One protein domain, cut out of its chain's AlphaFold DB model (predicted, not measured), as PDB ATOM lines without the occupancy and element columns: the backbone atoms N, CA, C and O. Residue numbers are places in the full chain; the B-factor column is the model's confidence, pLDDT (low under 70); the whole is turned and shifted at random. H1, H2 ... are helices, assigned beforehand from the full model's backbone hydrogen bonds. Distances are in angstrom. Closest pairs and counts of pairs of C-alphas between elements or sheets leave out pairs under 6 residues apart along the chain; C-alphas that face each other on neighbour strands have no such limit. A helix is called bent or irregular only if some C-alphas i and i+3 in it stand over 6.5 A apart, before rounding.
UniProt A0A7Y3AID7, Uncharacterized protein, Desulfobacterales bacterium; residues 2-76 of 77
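What this domain is: This is residues 2 to 76 of the 77 residues of an uncharacterized protein of Desulfobacterales bacterium (UniProt A0A7Y3AID7). The domain is a long, narrow helical rod: the chain runs out along H1 and comes back along H3 and H4, which follow each other nearly end to end. H4 lies side by side with H1 in one half of the rod, while the other half is made of H3, with the link after H1 and the short H2 running beside it. The printed part has 75 residues with four named helices, in the order H1, H2, H3, H4, and no named strand, and its class is all helix. The whole is only just extended, close to loose, with a radius of gyration of the C-alphas of 17.4 A, and it spans 56 by 20 by 15 A.

How they stand to each other: H1, residues 2 to 23, has a kink of 40 degrees near residue 17. It touches H4, residues 61 to 74, with 35 pairs of C-alphas within 8 A; the closest C-alphas are those of Ser 5 and Ser 69, 4.3 A apart. These two helices run opposite ways at a shallow tilt of 11 degrees. H1 also touches H3, residues 40 to 59, but with residues 16 to 23 alone, and H3 touches H1 with residues 51 to 59 alone. The closest C-alphas here are those of Trp 23 and Gly 55, 5.1 A apart, and the helices run opposite ways at a shallow tilt of 25 degrees. H2, residues 31 to 35, is close to H3 but not clearly touching, and its closest C-alphas are those of Met 34 and Arg 43, 6.7 A apart. H2 is apart from H1 and from H4. H3 and H4 meet only through their link. In H2, H3 and H4 every O i to N i+4 pair is within hydrogen-bond range; in H1 16 of 18 are.

Where its parts are: H1 begins at C-alpha 2, at (-23.674, -15.579, -48.162), and is 31.6 A long from first to last C-alpha. It is neither bent nor irregular, but only just: C-alphas 14 and 17 are 6.3 A apart. H2, Pro 31 to Ser 35, is 5.9 A long. H3 begins at C-alpha 40, at (-48.338, 30.321, -39.999), and is 28.8 A long. H4 is 20.2 A long and ends at C-alpha 74, at (-17.004, -9.886, -50.866).

The domain as a whole: The two C-alphas farthest apart are those of Ser 38 and Ala 76, at 55.9 A, while those of Lys 2 and Ala 76, the first and last printed, are 6.1 A apart. The printed part has no cut. The links H2 to H3 and H3 to H4 are tight, the link H1 to H2 is short with 7 residues, and there is no long link. The mean pLDDT of the printed part is 90.1, and no printed residue is under 70.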
ATOM      1  N   LYS A   2     -22.992 -15.576 -46.845       79.69
ATOM      2  CA  LYS A   2     -23.674 -15.579 -48.162       79.69
ATOM      3  C   LYS A   2     -25.208 -15.443 -48.095       79.69
ATOM      4  O   LYS A   2     -25.791 -14.728 -48.896       79.69
ATOM      5  N   SER A   3     -25.866 -16.088 -47.125       89.75
ATOM      6  CA  SER A   3     -27.323 -15.954 -46.930       89.75
ATOM      7  C   SER A   3     -27.729 -14.529 -46.515       89.75
ATOM      8  O   SER A   3     -28.654 -13.976 -47.096       89.75
ATOM      9  N   LEU A   4     -26.982 -13.900 -45.600       90.06
ATOM     10  CA  LEU A   4     -27.241 -12.527 -45.147       90.06
ATOM     11  C   LEU A   4     -27.080 -11.500 -46.280       90.06
ATOM     12  O   LEU A   4     -27.915 -10.614 -46.417       90.06
ATOM     13  N   SER A   5     -26.052 -11.655 -47.122       90.56
ATOM     14  CA  SER A   5     -25.872 -10.812 -48.314       90.56
ATOM     15  C   SER A   5     -27.071 -10.914 -49.269       90.56
ATOM     16  O   SER A   5     -27.634  -9.889 -49.645       90.56
ATOM     17  N   LYS A   6     -27.553 -12.132 -49.564       92.31
ATOM     18  CA  LYS A   6     -28.754 -12.328 -50.397       92.31
ATOM     19  C   LYS A   6     -29.998 -11.666 -49.802       92.31
ATOM     20  O   LYS A   6     -30.768 -11.064 -50.541       92.31
ATOM     21  N   VAL A   7     -30.194 -11.763 -48.485       95.38
ATOM     22  CA  VAL A   7     -31.324 -11.111 -47.801       95.38
ATOM     23  C   VAL A   7     -31.238  -9.592 -47.948       95.38
ATOM     24  O   VAL A   7     -32.217  -8.972 -48.349       95.38
ATOM     25  N   LEU A   8     -30.072  -8.993 -47.691       93.00
ATOM     26  CA  LEU A   8     -29.878  -7.547 -47.841       93.00
ATOM     27  C   LEU A   8     -30.041  -7.075 -49.285       93.00
ATOM     28  O   LEU A   8     -30.579  -5.997 -49.507       93.00
ATOM     29  N   PHE A   9     -29.628  -7.882 -50.261       94.38
ATOM     30  CA  PHE A   9     -29.823  -7.576 -51.673       94.38
ATOM     31  C   PHE A   9     -31.313  -7.504 -52.030       94.38
ATOM     32  O   PHE A   9     -31.776  -6.508 -52.584       94.38
ATOM     33  N   TRP A  10     -32.088  -8.524 -51.644       95.75
ATOM     34  CA  TRP A  10     -33.534  -8.544 -51.873       95.75
ATOM     35  C   TRP A  10     -34.263  -7.440 -51.105       95.75
ATOM     36  O   TRP A  10     -35.141  -6.794 -51.673       95.75
ATOM     37  N   LEU A  11     -33.875  -7.170 -49.854       95.19
ATOM     38  CA  LEU A  11     -34.395  -6.036 -49.087       95.19
ATOM     39  C   LEU A  11     -34.038  -4.700 -49.743       95.19
ATOM     40  O   LEU A  11     -34.876  -3.807 -49.774       95.19
ATOM     41  N   GLY A  12     -32.837  -4.568 -50.305       94.75
ATOM     42  CA  GLY A  12     -32.410  -3.389 -51.052       94.75
ATOM     43  C   GLY A  12     -33.291  -3.141 -52.272       94.75
ATOM     44  O   GLY A  12     -33.830  -2.047 -52.410       94.75
ATOM     45  N   ILE A  13     -33.531  -4.165 -53.096       95.75
ATOM     46  CA  ILE A  13     -34.447  -4.066 -54.245       95.75
ATOM     47  C   ILE A  13     -35.858  -3.705 -53.783       95.75
ATOM     48  O   ILE A  13     -36.467  -2.781 -54.318       95.75
ATOM     49  N   LEU A  14     -36.371  -4.408 -52.774       95.81
ATOM     50  CA  LEU A  14     -37.717  -4.192 -52.259       95.81
ATOM     51  C   LEU A  14     -37.871  -2.793 -51.640       95.81
ATOM     52  O   LEU A  14     -38.927  -2.178 -51.754       95.81
ATOM     53  N   SER A  15     -36.809  -2.252 -51.040       94.56
ATOM     54  CA  SER A  15     -36.822  -0.918 -50.444       94.56
ATOM     55  C   SER A  15     -36.954   0.207 -51.469       94.56
ATOM     56  O   SER A  15     -37.368   1.294 -51.091       94.56
ATOM     57  N   ILE A  16     -36.680  -0.027 -52.759       92.19
ATOM     58  CA  ILE A  16     -36.836   0.993 -53.809       92.19
ATOM     59  C   ILE A  16     -38.305   1.443 -53.920       92.19
ATOM     60  O   ILE A  16     -38.574   2.613 -53.641       92.19
ATOM     61  N   PRO A  17     -39.280   0.567 -54.244       94.56
ATOM     62  CA  PRO A  17     -40.683   0.970 -54.297       94.56
ATOM     63  C   PRO A  17     -41.216   1.392 -52.925       94.56
ATOM     64  O   PRO A  17     -41.986   2.347 -52.850       94.56
ATOM     65  N   PHE A  18     -40.779   0.754 -51.832       92.81
ATOM     66  CA  PHE A  18     -41.169   1.198 -50.490       92.81
ATOM     67  C   PHE A  18     -40.685   2.610 -50.185       92.81
ATOM     68  O   PHE A  18     -41.414   3.362 -49.545       92.81
ATOM     69  N   SER A  19     -39.498   2.988 -50.662       91.75
ATOM     70  CA  SER A  19     -38.962   4.313 -50.389       91.75
ATOM     71  C   SER A  19     -39.752   5.411 -51.094       91.75
ATOM     72  O   SER A  19     -40.050   6.454 -50.516       91.75
ATOM     73  N   TRP A  20     -40.187   5.123 -52.319       90.00
ATOM     74  CA  TRP A  20     -41.074   5.991 -53.073       90.00
ATOM     75  C   TRP A  20     -42.464   6.095 -52.431       90.00
ATOM     76  O   TRP A  20     -42.977   7.197 -52.264       90.00
ATOM     77  N   LEU A  21     -43.051   4.974 -51.998       91.75
ATOM     78  CA  LEU A  21     -44.339   4.976 -51.290       91.75
ATOM     79  C   LEU A  21     -44.268   5.758 -49.976       91.75
ATOM     80  O   LEU A  21     -45.169   6.537 -49.671       91.75
ATOM     81  N   ALA A  22     -43.187   5.588 -49.217       90.12
ATOM     82  CA  ALA A  22     -42.984   6.294 -47.963       90.12
ATOM     83  C   ALA A  22     -42.921   7.813 -48.159       90.12
ATOM     84  O   ALA A  22     -43.357   8.535 -47.266       90.12
ATOM     85  N   TRP A  23     -42.478   8.309 -49.319       84.62
ATOM     86  CA  TRP A  23     -42.481   9.742 -49.635       84.62
ATOM     87  C   TRP A  23     -43.872  10.382 -49.488       84.62
ATOM     88  O   TRP A  23     -43.988  11.534 -49.074       84.62
ATOM     89  N   PHE A  24     -44.939   9.625 -49.763       84.94
ATOM     90  CA  PHE A  24     -46.325  10.093 -49.646       84.94
ATOM     91  C   PHE A  24     -46.907   9.980 -48.231       84.94
ATOM     92  O   PHE A  24     -47.972  10.531 -47.969       84.94
ATOM     93  N   ILE A  25     -46.227   9.282 -47.316       87.31
ATOM     94  CA  ILE A  25     -46.711   8.974 -45.959       87.31
ATOM     95  C   ILE A  25     -45.832   9.684 -44.914       87.31
ATOM     96  O   ILE A  25     -45.621   9.176 -43.815       87.31
ATOM     97  N   ALA A  26     -45.265  10.847 -45.249       79.75
ATOM     98  CA  ALA A  26     -44.428  11.582 -44.308       79.75
ATOM     99  C   ALA A  26     -45.200  11.842 -42.996       79.75
ATOM    100  O   ALA A  26     -46.303  12.398 -43.046       79.75
ATOM    101  N   PRO A  27     -44.667  11.423 -41.834       82.38
ATOM    102  CA  PRO A  27     -45.326  11.667 -40.561       82.38
ATOM    103  C   PRO A  27     -45.443  13.174 -40.317       82.38
ATOM    104  O   PRO A  27     -44.580  13.954 -40.717       82.38
ATOM    105  N   ALA A  28     -46.524  13.593 -39.662       81.44
ATOM    106  CA  ALA A  28     -46.669  14.986 -39.268       81.44
ATOM    107  C   ALA A  28     -45.608  15.353 -38.218       81.44
ATOM    108  O   ALA A  28     -45.238  14.533 -37.371       81.44
ATOM    109  N   LEU A  29     -45.157  16.608 -38.248       82.06
ATOM    110  CA  LEU A  29     -44.341  17.159 -37.170       82.06
ATOM    111  C   LEU A  29     -45.101  17.076 -35.842       82.06
ATOM    112  O   LEU A  29     -46.312  17.291 -35.781       82.06
ATOM    113  N   GLY A  30     -44.371  16.771 -34.768       83.31
ATOM    114  CA  GLY A  30     -44.956  16.642 -33.439       83.31
ATOM    115  C   GLY A  30     -45.679  17.929 -33.010       83.31
ATOM    116  O   GLY A  30     -45.143  19.025 -33.215       83.31
ATOM    117  N   PRO A  31     -46.863  17.823 -32.378       78.06
ATOM    118  CA  PRO A  31     -47.664  18.985 -31.996       78.06
ATOM    119  C   PRO A  31     -46.924  19.916 -31.028       78.06
ATOM    120  O   PRO A  31     -47.134  21.123 -31.063       78.06
ATOM    121  N   GLU A  32     -46.011  19.379 -30.218       81.88
ATOM    122  CA  GLU A  32     -45.160  20.147 -29.306       81.88
ATOM    123  C   GLU A  32     -44.282  21.165 -30.056       81.88
ATOM    124  O   GLU A  32     -44.321  22.357 -29.751       81.88
ATOM    125  N   VAL A  33     -43.589  20.736 -31.117       78.75
ATOM    126  CA  VAL A  33     -42.736  21.609 -31.945       78.75
ATOM    127  C   VAL A  33     -43.582  22.645 -32.683       78.75
ATOM    128  O   VAL A  33     -43.257  23.831 -32.678       78.75
ATOM    129  N   MET A  34     -44.712  22.226 -33.255       84.31
ATOM    130  CA  MET A  34     -45.581  23.117 -34.032       84.31
ATOM    131  C   MET A  34     -46.300  24.157 -33.162       84.31
ATOM    132  O   MET A  34     -46.525  25.282 -33.608       84.31
ATOM    133  N   SER A  35     -46.620  23.815 -31.909       82.62
ATOM    134  CA  SER A  35     -47.258  24.733 -30.956       82.62
ATOM    135  C   SER A  35     -46.355  25.897 -30.540       82.62
ATOM    136  O   SER A  35     -46.859  26.974 -30.228       82.62
ATOM    137  N   SER A  36     -45.032  25.709 -30.601       84.19
ATOM    138  CA  SER A  36     -44.042  26.736 -30.253       84.19
ATOM    139  C   SER A  36     -43.875  27.831 -31.319       84.19
ATOM    140  O   SER A  36     -43.327  28.894 -31.032       84.19
ATOM    141  N   ILE A  37     -44.371  27.600 -32.541       84.75
ATOM    142  CA  ILE A  37     -44.251  28.524 -33.675       84.75
ATOM    143  C   ILE A  37     -45.551  29.318 -33.797       84.75
ATOM    144  O   ILE A  37     -46.604  28.733 -34.041       84.75
ATOM    145  N   SER A  38     -45.503  30.640 -33.647       84.75
ATOM    146  CA  SER A  38     -46.681  31.515 -33.758       84.75
ATOM    147  C   SER A  38     -47.027  31.902 -35.202       84.75
ATOM    148  O   SER A  38     -48.199  32.127 -35.503       84.75
ATOM    149  N   ASP A  39     -46.036  31.957 -36.095       91.00
ATOM    150  CA  ASP A  39     -46.211  32.376 -37.488       91.00
ATOM    151  C   ASP A  39     -46.686  31.216 -38.395       91.00
ATOM    152  O   ASP A  39     -45.985  30.202 -38.516       91.00
ATOM    153  N   PRO A  40     -47.848  31.338 -39.070       87.50
ATOM    154  CA  PRO A  40     -48.338  30.321 -39.999       87.50
ATOM    155  C   PRO A  40     -47.428  30.103 -41.217       87.50
ATOM    156  O   PRO A  40     -47.358  28.974 -41.707       87.50
ATOM    157  N   ALA A  41     -46.711  31.126 -41.698       90.44
ATOM    158  CA  ALA A  41     -45.800  30.960 -42.833       90.44
ATOM    159  C   ALA A  41     -44.607  30.068 -42.456       90.44
ATOM    160  O   ALA A  41     -44.263  29.131 -43.178       90.44
ATOM    161  N   MET A  42     -44.030  30.296 -41.275       89.12
ATOM    162  CA  MET A  42     -42.945  29.475 -40.739       89.12
ATOM    163  C   MET A  42     -43.362  28.017 -40.493       89.12
ATOM    164  O   MET A  42     -42.576  27.103 -40.750       89.12
ATOM    165  N   ARG A  43     -44.604  27.776 -40.049       88.50
ATOM    166  CA  ARG A  43     -45.147  26.413 -39.887       88.50
ATOM    167  C   ARG A  43     -45.176  25.641 -41.207       88.50
ATOM    168  O   ARG A  43     -44.731  24.499 -41.238       88.50
ATOM    169  N   ALA A  44     -45.637  26.273 -42.287       89.06
ATOM    170  CA  ALA A  44     -45.689  25.641 -43.604       89.06
ATOM    171  C   ALA A  44     -44.289  25.251 -44.114       89.06
ATOM    172  O   ALA A  44     -44.090  24.143 -44.606       89.06
ATOM    173  N   VAL A  45     -43.296  26.129 -43.931       91.69
ATOM    174  CA  VAL A  45     -41.899  25.844 -44.310       91.69
ATOM    175  C   VAL A  45     -41.317  24.690 -43.489       91.69
ATOM    176  O   VAL A  45     -40.614  23.842 -44.034       91.69
ATOM    177  N   MET A  46     -41.614  24.625 -42.188       90.25
ATOM    178  CA  MET A  46     -41.169  23.521 -41.331       90.25
ATOM    179  C   MET A  46     -41.755  22.176 -41.767       90.25
ATOM    180  O   MET A  46     -41.024  21.185 -41.803       90.25
ATOM    181  N   GLU A  47     -43.043  22.129 -42.110       89.19
ATOM    182  CA  GLU A  47     -43.686  20.906 -42.602       89.19
ATOM    183  C   GLU A  47     -43.080  20.427 -43.923       89.19
ATOM    184  O   GLU A  47     -42.817  19.231 -44.071       89.19
ATOM    185  N   GLU A  48     -42.797  21.345 -44.849       89.06
ATOM    186  CA  GLU A  48     -42.144  20.998 -46.112       89.06
ATOM    187  C   GLU A  48     -40.724  20.471 -45.875       89.06
ATOM    188  O   GLU A  48     -40.386  19.372 -46.312       89.06
ATOM    189  N   ALA A  49     -39.922  21.172 -45.069       91.06
ATOM    190  CA  ALA A  49     -38.574  20.728 -44.717       91.06
ATOM    191  C   ALA A  49     -38.573  19.359 -44.006       91.06
ATOM    192  O   ALA A  49     -37.668  18.542 -44.199       91.06
ATOM    193  N   HIS A  50     -39.588  19.074 -43.182       91.19
ATOM    194  CA  HIS A  50     -39.743  17.764 -42.552       91.19
ATOM    195  C   HIS A  50     -40.042  16.668 -43.577       91.19
ATOM    196  O   HIS A  50     -39.444  15.591 -43.516       91.19
ATOM    197  N   ARG A  51     -40.926  16.949 -44.538       89.25
ATOM    198  CA  ARG A  51     -41.267  16.032 -45.629       89.25
ATOM    199  C   ARG A  51     -40.058  15.737 -46.513       89.25
ATOM    200  O   ARG A  51     -39.798  14.571 -46.808       89.25
ATOM    201  N   GLU A  52     -39.283  16.757 -46.870       91.25
ATOM    202  CA  GLU A  52     -38.033  16.596 -47.617       91.25
ATOM    203  C   GLU A  52     -37.026  15.737 -46.844       91.25
ATOM    204  O   GLU A  52     -36.480  14.770 -47.381       91.25
ATOM    205  N   ARG A  53     -36.821  16.027 -45.551       92.19
ATOM    206  CA  ARG A  53     -35.934  15.234 -44.688       92.19
ATOM    207  C   ARG A  53     -36.371  13.771 -44.612       92.19
ATOM    208  O   ARG A  53     -35.517  12.882 -44.636       92.19
ATOM    209  N   TRP A  54     -37.673  13.515 -44.500       92.94
ATOM    210  CA  TRP A  54     -38.232  12.165 -44.509       92.94
ATOM    211  C   TRP A  54     -37.953  11.452 -45.835       92.94
ATOM    212  O   TRP A  54     -37.444  10.331 -45.834       92.94
ATOM    213  N   GLY A  55     -38.196  12.131 -46.957       91.19
ATOM    214  CA  GLY A  55     -37.898  11.614 -48.288       91.19
ATOM    215  C   GLY A  55     -36.426  11.231 -48.458       91.19
ATOM    216  O   GLY A  55     -36.120  10.130 -48.913       91.19
ATOM    217  N   ILE A  56     -35.501  12.085 -48.008       92.25
ATOM    218  CA  ILE A  56     -34.056  11.807 -48.038       92.25
ATOM    219  C   ILE A  56     -33.703  10.595 -47.165       92.25
ATOM    220  O   ILE A  56     -32.969   9.711 -47.605       92.25
ATOM    221  N   TYR A  57     -34.228  10.538 -45.936       93.19
ATOM    222  CA  TYR A  57     -33.965   9.439 -45.003       93.19
ATOM    223  C   TYR A  57     -34.356   8.086 -45.600       93.19
ATOM    224  O   TYR A  57     -33.575   7.135 -45.571       93.19
ATOM    225  N   VAL A  58     -35.554   8.017 -46.170       93.44
ATOM    226  CA  VAL A  58     -36.091   6.789 -46.745       93.44
ATOM    227  C   VAL A  58     -35.431   6.468 -48.095       93.44
ATOM    228  O   VAL A  58     -35.130   5.308 -48.380       93.44
ATOM    229  N   GLY A  59     -35.091   7.484 -48.891       93.00
ATOM    230  CA  GLY A  59     -34.325   7.336 -50.133       93.00
ATOM    231  C   GLY A  59     -32.904   6.790 -49.933       93.00
ATOM    232  O   GLY A  59     -32.299   6.281 -50.876       93.00
ATOM    233  N   HIS A  60     -32.363   6.837 -48.713       95.12
ATOM    234  CA  HIS A  60     -31.084   6.208 -48.378       95.12
ATOM    235  C   HIS A  60     -31.166   4.701 -48.118       95.12
ATOM    236  O   HIS A  60     -30.139   4.026 -48.202       95.12
ATOM    237  N   TRP A  61     -32.344   4.133 -47.852       93.94
ATOM    238  CA  TRP A  61     -32.444   2.704 -47.539       93.94
ATOM    239  C   TRP A  61     -31.954   1.796 -48.682       93.94
ATOM    240  O   TRP A  61     -31.129   0.918 -48.402       93.94
ATOM    241  N   PRO A  62     -32.346   2.013 -49.959       94.94
ATOM    242  CA  PRO A  62     -31.870   1.176 -51.059       94.94
ATOM    243  C   PRO A  62     -30.347   1.157 -51.237       94.94
ATOM    244  O   PRO A  62     -29.775   0.062 -51.217       94.94
ATOM    245  N   PRO A  63     -29.643   2.302 -51.373       96.00
ATOM    246  CA  PRO A  63     -28.199   2.275 -51.560       96.00
ATOM    247  C   PRO A  63     -27.481   1.670 -50.351       96.00
ATOM    248  O   PRO A  63     -26.555   0.886 -50.541       96.00
ATOM    249  N   THR A  64     -27.917   1.948 -49.116       95.88
ATOM    250  CA  THR A  64     -27.294   1.356 -47.923       95.88
ATOM    251  C   THR A  64     -27.407  -0.171 -47.920       95.88
ATOM    252  O   THR A  64     -26.403  -0.857 -47.724       95.88
ATOM    253  N   LEU A  65     -28.597  -0.721 -48.180       95.69
ATOM    254  CA  LEU A  65     -28.824  -2.170 -48.181       95.69
ATOM    255  C   LEU A  65     -28.058  -2.878 -49.306       95.69
ATOM    256  O   LEU A  65     -27.436  -3.917 -49.073       95.69
ATOM    257  N   LEU A  66     -28.038  -2.292 -50.506       95.69
ATOM    258  CA  LEU A  66     -27.320  -2.851 -51.651       95.69
ATOM    259  C   LEU A  66     -25.801  -2.810 -51.442       95.69
ATOM    260  O   LEU A  66     -25.133  -3.823 -51.651       95.69
ATOM    261  N   ILE A  67     -25.247  -1.700 -50.950       96.12
ATOM    262  CA  ILE A  67     -23.809  -1.599 -50.656       96.12
ATOM    263  C   ILE A  67     -23.409  -2.605 -49.570       96.12
ATOM    264  O   ILE A  67     -22.404  -3.303 -49.714       96.12
ATOM    265  N   LEU A  68     -24.205  -2.740 -48.504       94.62
ATOM    266  CA  LEU A  68     -23.944  -3.728 -47.456       94.62
ATOM    267  C   LEU A  68     -24.015  -5.163 -47.989       94.62
ATOM    268  O   LEU A  68     -23.175  -5.983 -47.612       94.62
ATOM    269  N   SER A  69     -24.956  -5.470 -48.890       94.38
ATOM    270  CA  SER A  69     -25.016  -6.790 -49.529       94.38
ATOM    271  C   SER A  69     -23.730  -7.117 -50.288       94.38
ATOM    272  O   SER A  69     -23.192  -8.215 -50.116       94.38
ATOM    273  N   TYR A  70     -23.181  -6.143 -51.021       94.00
ATOM    274  CA  TYR A  70     -21.939  -6.283 -51.778       94.00
ATOM    275  C   TYR A  70     -20.724  -6.479 -50.861       94.00
ATOM    276  O   TYR A  70     -19.930  -7.401 -51.057       94.00
ATOM    277  N   ILE A  71     -20.590  -5.656 -49.815       94.94
ATOM    278  CA  ILE A  71     -19.483  -5.763 -48.851       94.94
ATOM    279  C   ILE A  71     -19.499  -7.135 -48.160       94.94
ATOM    280  O   ILE A  71     -18.454  -7.774 -48.014       94.94
ATOM    281  N   LEU A  72     -20.679  -7.607 -47.746       92.75
ATOM    282  CA  LEU A  72     -20.817  -8.905 -47.085       92.75
ATOM    283  C   LEU A  72     -20.595 -10.085 -48.030       92.75
ATOM    284  O   LEU A  72     -20.091 -11.113 -47.580       92.75
ATOM    285  N   GLU A  73     -20.955  -9.958 -49.306       91.81
ATOM    286  CA  GLU A  73     -20.647 -10.970 -50.318       91.81
ATOM    287  C   GLU A  73     -19.139 -11.090 -50.519       91.81
ATOM    288  O   GLU A  73     -18.589 -12.186 -50.410       91.81
ATOM    289  N   LYS A  74     -18.458  -9.951 -50.694       91.44
ATOM    290  CA  LYS A  74     -17.004  -9.886 -50.866       91.44
ATOM    291  C   LYS A  74     -16.240 -10.452 -49.670       91.44
ATOM    292  O   LYS A  74     -15.197 -11.059 -49.859       91.44
ATOM    293  N   LYS A  75     -16.746 -10.271 -48.446       88.12
ATOM    294  CA  LYS A  75     -16.133 -10.825 -47.225       88.12
ATOM    295  C   LYS A  75     -16.390 -12.331 -47.048       88.12
ATOM    296  O   LYS A  75     -15.787 -12.952 -46.179       88.12
ATOM    297  N   ALA A  76     -17.348 -12.898 -47.783       80.44
ATOM    298  CA  ALA A  76     -17.769 -14.297 -47.678       80.44
ATOM    299  C   ALA A  76     -17.179 -15.225 -48.747       80.44
ATOM    300  O   ALA A  76     -17.413 -16.438 -48.661       80.44
TER     301      ALA A  76